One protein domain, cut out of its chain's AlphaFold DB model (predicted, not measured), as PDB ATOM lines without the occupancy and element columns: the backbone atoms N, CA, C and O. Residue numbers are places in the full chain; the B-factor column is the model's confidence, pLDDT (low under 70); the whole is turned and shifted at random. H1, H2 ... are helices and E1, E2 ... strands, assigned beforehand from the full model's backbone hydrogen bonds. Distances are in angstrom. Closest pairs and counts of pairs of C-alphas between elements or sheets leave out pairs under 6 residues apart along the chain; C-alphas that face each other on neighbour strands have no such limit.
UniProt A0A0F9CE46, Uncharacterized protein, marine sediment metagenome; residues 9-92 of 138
ATOM      1  N   GLU A   9     132.869 138.292 187.557       92.44
ATOM      2  CA  GLU A   9     133.319 138.869 186.278       92.44
ATOM      3  C   GLU A   9     132.205 138.942 185.216       92.44
ATOM      4  O   GLU A   9     132.136 139.896 184.438       92.44
ATOM      5  N   GLU A  10     131.304 137.953 185.184       94.31
ATOM      6  CA  GLU A  10     130.164 137.939 184.257       94.31
ATOM      7  C   GLU A  10     129.144 139.018 184.628       94.31
ATOM      8  O   GLU A  10     128.592 139.691 183.755       94.31
ATOM      9  N   ILE A  11     128.918 139.212 185.929       92.75
ATOM     10  CA  ILE A  11     128.047 140.268 186.444       92.75
ATOM     11  C   ILE A  11     128.659 141.644 186.169       92.75
ATOM     12  O   ILE A  11     127.970 142.526 185.658       92.75
ATOM     13  N   GLU A  12     129.950 141.823 186.452       91.69
ATOM     14  CA  GLU A  12     130.694 143.056 186.183       91.69
ATOM     15  C   GLU A  12     130.634 143.436 184.701       91.69
ATOM     16  O   GLU A  12     130.336 144.583 184.361       91.69
ATOM     17  N   SER A  13     130.848 142.461 183.815       93.06
ATOM     18  CA  SER A  13     130.767 142.657 182.365       93.06
ATOM     19  C   SER A  13     129.361 143.062 181.930       93.06
ATOM     20  O   SER A  13     129.205 144.006 181.159       93.06
ATOM     21  N   TYR A  14     128.329 142.409 182.470       93.62
ATOM     22  CA  TYR A  14     126.938 142.711 182.141       93.62
ATOM     23  C   TYR A  14     126.506 144.105 182.622       93.62
ATOM     24  O   TYR A  14     125.885 144.860 181.872       93.62
ATOM     25  N   VAL A  15     126.877 144.478 183.852       90.81
ATOM     26  CA  VAL A  15     126.633 145.816 184.414       90.81
ATOM     27  C   VAL A  15     127.360 146.886 183.603       90.81
ATOM     28  O   VAL A  15     126.771 147.927 183.306       90.81
ATOM     29  N   ARG A  16     128.612 146.623 183.198       89.56
ATOM     30  CA  ARG A  16     129.408 147.525 182.357       89.56
ATOM     31  C   ARG A  16     128.776 147.723 180.979       89.56
ATOM     32  O   ARG A  16     128.599 148.868 180.574       89.56
ATOM     33  N   GLU A  17     128.429 146.643 180.278       91.81
ATOM     34  CA  GLU A  17     127.868 146.681 178.915       91.81
ATOM     35  C   GLU A  17     126.537 147.441 178.870       91.81
ATOM     36  O   GLU A  17     126.301 148.251 177.978       91.81
ATOM     37  N   LYS A  18     125.666 147.201 179.855       89.88
ATOM     38  CA  LYS A  18     124.333 147.811 179.927       89.88
ATOM     39  C   LYS A  18     124.302 149.138 180.697       89.88
ATOM     40  O   LYS A  18     123.228 149.714 180.836       89.88
ATOM     41  N   ASN A  19     125.450 149.622 181.187       87.19
ATOM     42  CA  ASN A  19     125.587 150.840 181.997       87.19
ATOM     43  C   ASN A  19     124.578 150.894 183.168       87.19
ATOM     44  O   ASN A  19     123.885 151.891 183.383       87.19
ATOM     45  N   LEU A  20     124.468 149.785 183.902       88.38
ATOM     46  CA  LEU A  20     123.499 149.643 184.990       88.38
ATOM     47  C   LEU A  20     123.998 150.317 186.270       88.38
ATOM     48  O   LEU A  20     125.186 150.332 186.579       88.38
ATOM     49  N   THR A  21     123.062 150.822 187.067       86.94
ATOM     50  CA  THR A  21     123.323 151.529 188.337       86.94
ATOM     51  C   THR A  21     123.421 150.587 189.541       86.94
ATOM     52  O   THR A  21     123.056 150.958 190.654       86.94
ATOM     53  N   VAL A  22     123.864 149.351 189.322       86.62
ATOM     54  CA  VAL A  22     123.962 148.304 190.349       86.62
ATOM     55  C   VAL A  22     125.430 148.094 190.699       86.62
ATOM     56  O   VAL A  22     126.260 148.024 189.796       86.62
ATOM     57  N   ASP A  23     125.749 147.962 191.988       86.38
ATOM     58  CA  ASP A  23     127.063 147.480 192.419       86.38
ATOM     59  C   ASP A  23     127.155 145.961 192.158       86.38
ATOM     60  O   ASP A  23     126.450 145.186 192.817       86.38
ATOM     61  N   PRO A  24     127.994 145.510 191.206       88.69
ATOM     62  CA  PRO A  24     128.110 144.098 190.853       88.69
ATOM     63  C   PRO A  24     128.672 143.241 191.996       88.69
ATOM     64  O   PRO A  24     128.284 142.081 192.129       88.69
ATOM     65  N   GLY A  25     129.559 143.800 192.827       88.12
ATOM     66  CA  GLY A  25     130.170 143.095 193.950       88.12
ATOM     67  C   GLY A  25     129.164 142.860 195.065       88.12
ATOM     68  O   GLY A  25     128.991 141.726 195.505       88.12
ATOM     69  N   PHE A  26     128.443 143.914 195.454       86.94
ATOM     70  CA  PHE A  26     127.386 143.801 196.458       86.94
ATOM     71  C   PHE A  26     126.248 142.889 195.984       86.94
ATOM     72  O   PHE A  26     125.790 142.037 196.738       86.94
ATOM     73  N   PHE A  27     125.832 143.004 194.716       89.50
ATOM     74  CA  PHE A  27     124.833 142.106 194.134       89.50
ATOM     75  C   PHE A  27     125.275 140.637 194.210       89.50
ATOM     76  O   PHE A  27     124.499 139.778 194.629       89.50
ATOM     77  N   PHE A  28     126.518 140.341 193.816       92.12
ATOM     78  CA  PHE A  28     127.052 138.982 193.858       92.12
ATOM     79  C   PHE A  28     127.109 138.437 195.286       92.12
ATOM     80  O   PHE A  28     126.664 137.316 195.519       92.12
ATOM     81  N   GLN A  29     127.610 139.229 196.238       89.56
ATOM     82  CA  GLN A  29     127.690 138.839 197.643       89.56
ATOM     83  C   GLN A  29     126.300 138.565 198.228       89.56
ATOM     84  O   GLN A  29     126.085 137.483 198.763       89.56
ATOM     85  N   TYR A  30     125.342 139.476 198.030       88.81
ATOM     86  CA  TYR A  30     123.967 139.342 198.521       88.81
ATOM     87  C   TYR A  30     123.318 138.020 198.087       88.81
ATOM     88  O   TYR A  30     122.768 137.285 198.904       88.81
ATOM     89  N   PHE A  31     123.393 137.688 196.793       88.94
ATOM     90  CA  PHE A  31     122.804 136.445 196.294       88.94
ATOM     91  C   PHE A  31     123.646 135.215 196.624       88.94
ATOM     92  O   PHE A  31     123.080 134.141 196.752       88.94
ATOM     93  N   THR A  32     124.962 135.339 196.779       90.44
ATOM     94  CA  THR A  32     125.807 134.205 197.175       90.44
ATOM     95  C   THR A  32     125.570 133.819 198.633       90.44
ATOM     96  O   THR A  32     125.417 132.636 198.915       90.44
ATOM     97  N   GLU A  33     125.471 134.798 199.537       89.94
ATOM     98  CA  GLU A  33     125.125 134.578 200.949       89.94
ATOM     99  C   GLU A  33     123.706 134.018 201.107       89.94
ATOM    100  O   GLU A  33     123.478 133.138 201.929       89.94
ATOM    101  N   GLY A  34     122.763 134.477 200.281       85.50
ATOM    102  CA  GLY A  34     121.396 133.957 200.236       85.50
ATOM    103  C   GLY A  34     121.219 132.677 199.413       85.50
ATOM    104  O   GLY A  34     120.096 132.397 199.003       85.50
ATOM    105  N   GLU A  35     122.293 131.952 199.078       89.69
ATOM    106  CA  GLU A  35     122.269 130.711 198.279       89.69
ATOM    107  C   GLU A  35     121.480 130.810 196.957       89.69
ATOM    108  O   GLU A  35     120.895 129.849 196.455       89.69
ATOM    109  N   TRP A  36     121.473 131.998 196.356       90.69
ATOM    110  CA  TRP A  36     120.719 132.350 195.156       90.69
ATOM    111  C   TRP A  36     119.210 132.165 195.316       90.69
ATOM    112  O   TRP A  36     118.509 131.814 194.366       90.69
ATOM    113  N   ILE A  37     118.697 132.457 196.505       88.25
ATOM    114  CA  ILE A  37     117.277 132.511 196.832       88.25
ATOM    115  C   ILE A  37     116.848 133.982 196.874       88.25
ATOM    116  O   ILE A  37     117.573 134.862 197.337       88.25
ATOM    117  N   ASP A  38     115.684 134.288 196.304       84.50
ATOM    118  CA  ASP A  38     115.129 135.636 196.353       84.50
ATOM    119  C   ASP A  38     114.387 135.928 197.666       84.50
ATOM    120  O   ASP A  38     114.151 135.048 198.488       84.50
ATOM    121  N   SER A  39     113.971 137.182 197.855       77.88
ATOM    122  CA  SER A  39     113.261 137.625 199.064       77.88
ATOM    123  C   SER A  39     111.932 136.905 199.325       77.88
ATOM    124  O   SER A  39     111.386 137.028 200.413       77.88
ATOM    125  N   ASN A  40     111.390 136.180 198.342       82.69
ATOM    126  CA  ASN A  40     110.161 135.399 198.471       82.69
ATOM    127  C   ASN A  40     110.454 133.905 198.694       82.69
ATOM    128  O   ASN A  40     109.586 133.072 198.428       82.69
ATOM    129  N   ASN A  41     111.674 133.556 199.117       85.50
ATOM    130  CA  ASN A  41     112.156 132.182 199.255       85.50
ATOM    131  C   ASN A  41     112.114 131.369 197.947       85.50
ATOM    132  O   ASN A  41     112.045 130.139 197.968       85.50
ATOM    133  N   LYS A  42     112.153 132.027 196.779       88.25
ATOM    134  CA  LYS A  42     112.180 131.339 195.481       88.25
ATOM    135  C   LYS A  42     113.603 131.294 194.929       88.25
ATOM    136  O   LYS A  42     114.250 132.340 194.852       88.25
ATOM    137  N   PRO A  43     114.075 130.131 194.444       89.69
ATOM    138  CA  PRO A  43     115.359 130.050 193.763       89.69
ATOM    139  C   PRO A  43     115.411 130.999 192.565       89.69
ATOM    140  O   PRO A  43     114.515 131.011 191.709       89.69
ATOM    141  N   VAL A  44     116.479 131.784 192.480       89.94
ATOM    142  CA  VAL A  44     116.755 132.656 191.346       89.94
ATOM    143  C   VAL A  44     116.997 131.783 190.123       89.94
ATOM    144  O   VAL A  44     117.902 130.962 190.085       89.94
ATOM    145  N   ARG A  45     116.177 131.969 189.087       89.06
ATOM    146  CA  ARG A  45     116.325 131.255 187.806       89.06
ATOM    147  C   ARG A  45     117.085 132.066 186.762       89.06
ATOM    148  O   ARG A  45     117.675 131.505 185.846       89.06
ATOM    149  N   ASN A  46     117.036 133.391 186.882       91.44
ATOM    150  CA  ASN A  46     117.640 134.323 185.942       91.44
ATOM    151  C   ASN A  46     118.175 135.544 186.696       91.44
ATOM    152  O   ASN A  46     117.427 136.455 187.060       91.44
ATOM    153  N   TRP A  47     119.484 135.551 186.925       93.38
ATOM    154  CA  TRP A  47     120.164 136.626 187.639       93.38
ATOM    155  C   TRP A  47     120.173 137.945 186.851       93.38
ATOM    156  O   TRP A  47     120.127 139.010 187.463       93.38
ATOM    157  N   LYS A  48     120.144 137.904 185.509       94.75
ATOM    158  CA  LYS A  48     120.101 139.115 184.671       94.75
ATOM    159  C   LYS A  48     118.811 139.899 184.900       94.75
ATOM    160  O   LYS A  48     118.858 141.112 185.072       94.75
ATOM    161  N   LEU A  49     117.667 139.213 184.997       93.81
ATOM    162  CA  LEU A  49     116.393 139.862 185.346       93.81
ATOM    163  C   LEU A  49     116.422 140.467 186.756       93.81
ATOM    164  O   LEU A  49     115.892 141.560 186.965       93.81
ATOM    165  N   LYS A  50     117.064 139.793 187.720       92.31
ATOM    166  CA  LYS A  50     117.212 140.322 189.085       92.31
ATOM    167  C   LYS A  50     118.058 141.596 189.099       92.31
ATOM    168  O   LYS A  50     117.640 142.574 189.711       92.31
ATOM    169  N   ILE A  51     119.165 141.627 188.356       92.69
ATOM    170  CA  ILE A  51     119.976 142.838 188.170       92.69
ATOM    171  C   ILE A  51     119.168 143.975 187.541       92.69
ATOM    172  O   ILE A  51     119.224 145.097 188.034       92.69
ATOM    173  N   LEU A  52     118.393 143.712 186.483       93.19
ATOM    174  CA  LEU A  52     117.554 144.744 185.860       93.19
ATOM    175  C   LEU A  52     116.493 145.283 186.832       93.19
ATOM    176  O   LEU A  52     116.220 146.480 186.851       93.19
ATOM    177  N   THR A  53     115.938 144.413 187.679       91.06
ATOM    178  CA  THR A  53     115.005 144.823 188.739       91.06
ATOM    179  C   THR A  53     115.690 145.748 189.745       91.06
ATOM    180  O   THR A  53     115.165 146.817 190.044       91.06
ATOM    181  N   TRP A  54     116.883 145.381 190.222       89.38
ATOM    182  CA  TRP A  54     117.687 146.216 191.121       89.38
ATOM    183  C   TRP A  54     118.057 147.556 190.490       89.38
ATOM    184  O   TRP A  54     117.943 148.591 191.137       89.38
ATOM    185  N   HIS A  55     118.439 147.550 189.214       90.00
ATOM    186  CA  HIS A  55     118.713 148.767 188.461       90.00
ATOM    187  C   HIS A  55     117.498 149.699 188.462       90.00
ATOM    188  O   HIS A  55     117.632 150.863 188.832       90.00
ATOM    189  N   ARG A  56     116.308 149.179 188.125       90.00
ATOM    190  CA  ARG A  56     115.063 149.957 188.139       90.00
ATOM    191  C   ARG A  56     114.758 150.512 189.529       90.00
ATOM    192  O   ARG A  56     114.512 151.703 189.663       90.00
ATOM    193  N   MET A  57     114.859 149.680 190.566       87.06
ATOM    194  CA  MET A  57     114.644 150.107 191.953       87.06
ATOM    195  C   MET A  57     115.630 151.193 192.392       87.06
ATOM    196  O   MET A  57     115.235 152.124 193.085       87.06
ATOM    197  N   ASN A  58     116.896 151.111 191.977       85.25
ATOM    198  CA  ASN A  58     117.895 152.138 192.264       85.25
ATOM    199  C   ASN A  58     117.567 153.471 191.574       85.25
ATOM    200  O   ASN A  58     117.839 154.519 192.149       85.25
ATOM    201  N   LEU A  59     116.983 153.439 190.370       84.12
ATOM    202  CA  LEU A  59     116.499 154.638 189.671       84.12
ATOM    203  C   LEU A  59     115.234 155.229 190.313       84.12
ATOM    204  O   LEU A  59     115.060 156.442 190.312       84.12
ATOM    205  N   GLU A  60     114.345 154.383 190.839       85.75
ATOM    206  CA  GLU A  60     113.095 154.801 191.491       85.75
ATOM    207  C   GLU A  60     113.339 155.364 192.902       85.75
ATOM    208  O   GLU A  60     112.716 156.347 193.294       85.75
ATOM    209  N   ARG A  61     114.256 154.760 193.673       79.06
ATOM    210  CA  ARG A  61     114.554 155.145 195.066       79.06
ATOM    211  C   ARG A  61     115.449 156.384 195.194       79.06
ATOM    212  O   ARG A  61     115.561 156.925 196.290       79.06
ATOM    213  N   GLY A  62     116.083 156.850 194.116       70.25
ATOM    214  CA  GLY A  62     116.925 158.047 194.125       70.25
ATOM    215  C   GLY A  62     117.434 158.436 192.736       70.25
ATOM    216  O   GLY A  62     117.406 157.640 191.801       70.25
ATOM    217  N   ARG A  63     117.930 159.674 192.579       65.38
ATOM    218  CA  ARG A  63     118.581 160.076 191.321       65.38
ATOM    219  C   ARG A  63     119.876 159.273 191.160       65.38
ATOM    220  O   ARG A  63     120.711 159.325 192.062       65.38
ATOM    221  N   PRO A  64     120.096 158.572 190.032       71.88
ATOM    222  CA  PRO A  64     121.341 157.854 189.826       71.88
ATOM    223  C   PRO A  64     122.527 158.809 189.898       71.88
ATOM    224  O   PRO A  64     122.575 159.825 189.201       71.88
ATOM    225  N   HIS A  65     123.496 158.469 190.743       77.25
ATOM    226  CA  HIS A  65     124.693 159.275 190.886       77.25
ATOM    227  C   HIS A  65     125.555 159.168 189.626       77.25
ATOM    228  O   HIS A  65     125.780 158.087 189.063       77.25
ATOM    229  N   LYS A  66     126.035 160.325 189.167       82.50
ATOM    230  CA  LYS A  66     127.091 160.384 188.157       82.50
ATOM    231  C   LYS A  66     128.390 159.930 188.798       82.50
ATOM    232  O   LYS A  66     128.627 160.186 189.978       82.50
ATOM    233  N   CYS A  67     129.238 159.288 188.007       86.62
ATOM    234  CA  CYS A  67     130.579 158.983 188.457       86.62
ATOM    235  C   CYS A  67     131.299 160.283 188.850       86.62
ATOM    236  O   CYS A  67     131.451 161.184 188.034       86.62
ATOM    237  N   SER A  68     131.781 160.355 190.088       86.06
ATOM    238  CA  SER A  68     132.564 161.467 190.632       86.06
ATOM    239  C   SER A  68     133.949 161.604 189.983       86.06
ATOM    240  O   SER A  68     134.692 162.523 190.311       86.06
ATOM    241  N   PHE A  69     134.336 160.696 189.081       85.75
ATOM    242  CA  PHE A  69     135.554 160.843 188.292       85.75
ATOM    243  C   PHE A  69     135.312 161.863 187.174       85.75
ATOM    244  O   PHE A  69     134.470 161.629 186.311       85.75
ATOM    245  N   GLY A  70     136.051 162.978 187.182       82.12
ATOM    246  CA  GLY A  70     135.718 164.184 186.407       82.12
ATOM    247  C   GLY A  70     135.552 164.003 184.891       82.12
ATOM    248  O   GLY A  70     134.772 164.724 184.280       82.12
ATOM    249  N   SER A  71     136.224 163.026 184.274       85.44
ATOM    250  CA  SER A  71     136.082 162.733 182.837       85.44
ATOM    251  C   SER A  71     135.054 161.640 182.521       85.44
ATOM    252  O   SER A  71     134.764 161.366 181.354       85.44
ATOM    253  N   CYS A  72     134.478 160.995 183.537       87.56
ATOM    254  CA  CYS A  72     133.551 159.896 183.348       87.56
ATOM    255  C   CYS A  72     132.114 160.393 183.181       87.56
ATOM    256  O   CYS A  72     131.525 160.969 184.088       87.56
ATOM    257  N   LYS A  73     131.501 160.070 182.039       84.31
ATOM    258  CA  LYS A  73     130.087 160.379 181.764       84.31
ATOM    259  C   LYS A  73     129.116 159.278 182.204       84.31
ATOM    260  O   LYS A  73     127.923 159.380 181.934       84.31
ATOM    261  N   ARG A  74     129.605 158.210 182.845       81.56
ATOM    262  CA  ARG A  74     128.749 157.091 183.258       81.56
ATOM    263  C   ARG A  74     127.964 157.413 184.518       81.56
ATOM    264  O   ARG A  74     128.435 158.100 185.425       81.56
ATOM    265  N   THR A  75     126.783 156.827 184.573       71.94
ATOM    266  CA  THR A  75     125.945 156.723 185.760       71.94
ATOM    267  C   THR A  75     126.300 155.420 186.459       71.94
ATOM    268  O   THR A  75     126.198 154.355 185.859       71.94
ATOM    269  N   GLY A  76     126.761 155.487 187.701       64.31
ATOM    270  CA  GLY A  76     127.203 154.306 188.436       64.31
ATOM    271  C   GLY A  76     127.055 154.567 189.920       64.31
ATOM    272  O   GLY A  76     127.650 155.508 190.437       64.31
ATOM    273  N   ILE A  77     126.216 153.774 190.582       62.09
ATOM    274  CA  ILE A  77     125.959 153.905 192.014       62.09
ATOM    275  C   ILE A  77     126.739 152.808 192.727       62.09
ATOM    276  O   ILE A  77     126.233 151.706 192.904       62.09
ATOM    277  N   TYR A  78     127.962 153.119 193.143       70.12
ATOM    278  CA  TYR A  78     128.633 152.420 194.243       70.12
ATOM    279  C   TYR A  78     129.387 153.449 195.058       70.12
ATOM    280  O   TYR A  78     130.165 154.246 194.522       70.12
ATOM    281  N   ILE A  79     129.121 153.417 196.359       74.06
ATOM    282  CA  ILE A  79     129.804 154.239 197.345       74.06
ATOM    283  C   ILE A  79     131.173 153.608 197.546       74.06
ATOM    284  O   ILE A  79     131.298 152.505 198.070       74.06
ATOM    285  N   ALA A  80     132.205 154.295 197.078       73.81
ATOM    286  CA  ALA A  80     133.579 153.818 197.199       73.81
ATOM    287  C   ALA A  80     134.271 154.355 198.471       73.81
ATOM    288  O   ALA A  80     135.411 153.993 198.767       73.81
ATOM    289  N   GLY A  81     133.570 155.196 199.231       78.44
ATOM    290  CA  GLY A  81     133.994 155.757 200.505       78.44
ATOM    291  C   GLY A  81     133.508 157.192 200.656       78.44
ATOM    292  O   GLY A  81     132.629 157.648 199.918       78.44
ATOM    293  N   ASN A  82     134.139 157.897 201.584       83.62
ATOM    294  CA  ASN A  82     133.852 159.285 201.896       83.62
ATOM    295  C   ASN A  82     135.079 160.138 201.541       83.62
ATOM    296  O   ASN A  82     136.213 159.649 201.582       83.62
ATOM    297  N   ASP A  83     134.857 161.380 201.124       81.50
ATOM    298  CA  ASP A  83     135.924 162.354 200.914       81.50
ATOM    299  C   ASP A  83     136.489 162.876 202.250       81.50
ATOM    300  O   ASP A  83     136.197 162.343 203.322       81.50
ATOM    301  N   ARG A  84     137.352 163.899 202.186       79.75
ATOM    302  CA  ARG A  84     137.997 164.489 203.373       79.75
ATOM    303  C   ARG A  84     136.990 165.098 204.348       79.75
ATOM    304  O   ARG A  84     137.253 165.101 205.544       79.75
ATOM    305  N   ASP A  85     135.865 165.568 203.825       85.38
ATOM    306  CA  ASP A  85     134.790 166.213 204.571       85.38
ATOM    307  C   ASP A  85     133.709 165.205 204.995       85.38
ATOM    308  O   ASP A  85     132.721 165.564 205.630       85.38
ATOM    309  N   GLY A  86     133.887 163.923 204.661       84.62
ATOM    310  CA  GLY A  86     132.947 162.867 205.003       84.62
ATOM    311  C   GLY A  86     131.796 162.701 204.008       84.62
ATOM    312  O   GLY A  86     130.908 161.890 204.272       84.62
ATOM    313  N   HIS A  87     131.787 163.376 202.856       81.19
ATOM    314  CA  HIS A  87     130.738 163.190 201.852       81.19
ATOM    315  C   HIS A  87     130.981 161.928 201.019       81.19
ATOM    316  O   HIS A  87     132.110 161.677 200.584       81.19
ATOM    317  N   PRO A  88     129.941 161.119 200.749       84.19
ATOM    318  CA  PRO A  88     130.090 159.931 199.926       84.19
ATOM    319  C   PRO A  88     130.421 160.316 198.483       84.19
ATOM    320  O   PRO A  88     129.820 161.226 197.909       84.19
ATOM    321  N   TYR A  89     131.333 159.570 197.865       84.50
ATOM    322  CA  TYR A  89     131.603 159.687 196.435       84.50
ATOM    323  C   TYR A  89     131.194 158.413 195.695       84.50
ATOM    324  O   TYR A  89     131.318 157.291 196.199       84.50
ATOM    325  N   TYR A  90     130.736 158.589 194.457       84.31
ATOM    326  CA  TYR A  90     130.180 157.515 193.642       84.31
ATOM    327  C   TYR A  90     131.107 157.270 192.465       84.31
ATOM    328  O   TYR A  90     131.346 158.168 191.661       84.31
ATOM    329  N   ARG A  91     131.676 156.074 192.335       85.56
ATOM    330  CA  ARG A  91     132.510 155.749 191.164       85.56
ATOM    331  C   ARG A  91     131.787 154.788 190.246       85.56
ATOM    332  O   ARG A  91     130.835 154.154 190.660       85.56
ATOM    333  N   CYS A  92     132.209 154.738 188.982       86.50
ATOM    334  CA  CYS A  92     131.782 153.703 188.050       86.50
ATOM    335  C   CYS A  92     132.823 152.562 188.007       86.50
ATOM    336  O   CYS A  92     133.840 152.629 188.693       86.50
TER     337      CYS A  92
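Overview. This is residues 9 to 92 of the 138 residues of an uncharacterized protein of marine sediment metagenome (UniProt A0A0F9CE46). A loose group of three helices makes one end of an elongated body, and a small two-stranded hairpin, E1 and E2, with a wide loop of residues 62 to 78, makes the other. H1 and H2 form a helical hairpin, and H3, the longest helix, runs at a steep tilt to H2. The printed part has 84 residues, with three named helices and then two named strands in the order H1, H2, H3, E1, E2; the sheet E1 - E2 is antiparallel. The class is mostly helix, with under half of the residues in named elements. The whole is only just compact, close to loose, with a radius of gyration of the C-alphas of 13.9 A and spans of 41 by 26 by 25 A.

Along the chain. H1 is residues 9 to 17, 12.0 A long, beginning at C-alpha 9 (133.319, 138.869, 186.278). H2 is residues 24 to 33, 14.2 A. H3 is residues 47 to 61, 20.7 A, ending at C-alpha 61 (114.554, 155.145, 195.066). E1 is residues 79 to 82, 7.9 A, and E2 residues 88 to 90, 6.7 A, ending at C-alpha 90 (130.180, 157.515, 193.642).

Arrangement. H1 and H2 touch, their closest C-alphas, of Glu 12 and Pro 24, 5.4 A apart, at a steep tilt of 40 degrees, opposite ways. H1 and H3 are near each other. H2 and H3 are close but not clearly touching, with the closest C-alphas, of Phe 27 and Ile 51, 7.7 A apart. In H1, H2 and H3 every O i to N i+4 pair is within hydrogen-bond range. E1 and E2 are antiparallel at 147 degrees; N 80 and O 89, 3.2 A, are within hydrogen-bond range. H1 and H2 are apart from both strands.

Size, cuts and confidence. The C-alphas farthest apart, of Arg 45 and Asp 85, are 42.9 A apart. The printed part has no cut. The links H2 to H3 and H3 to E1 are long. Residues 63, 76 and 77 have pLDDT under 70.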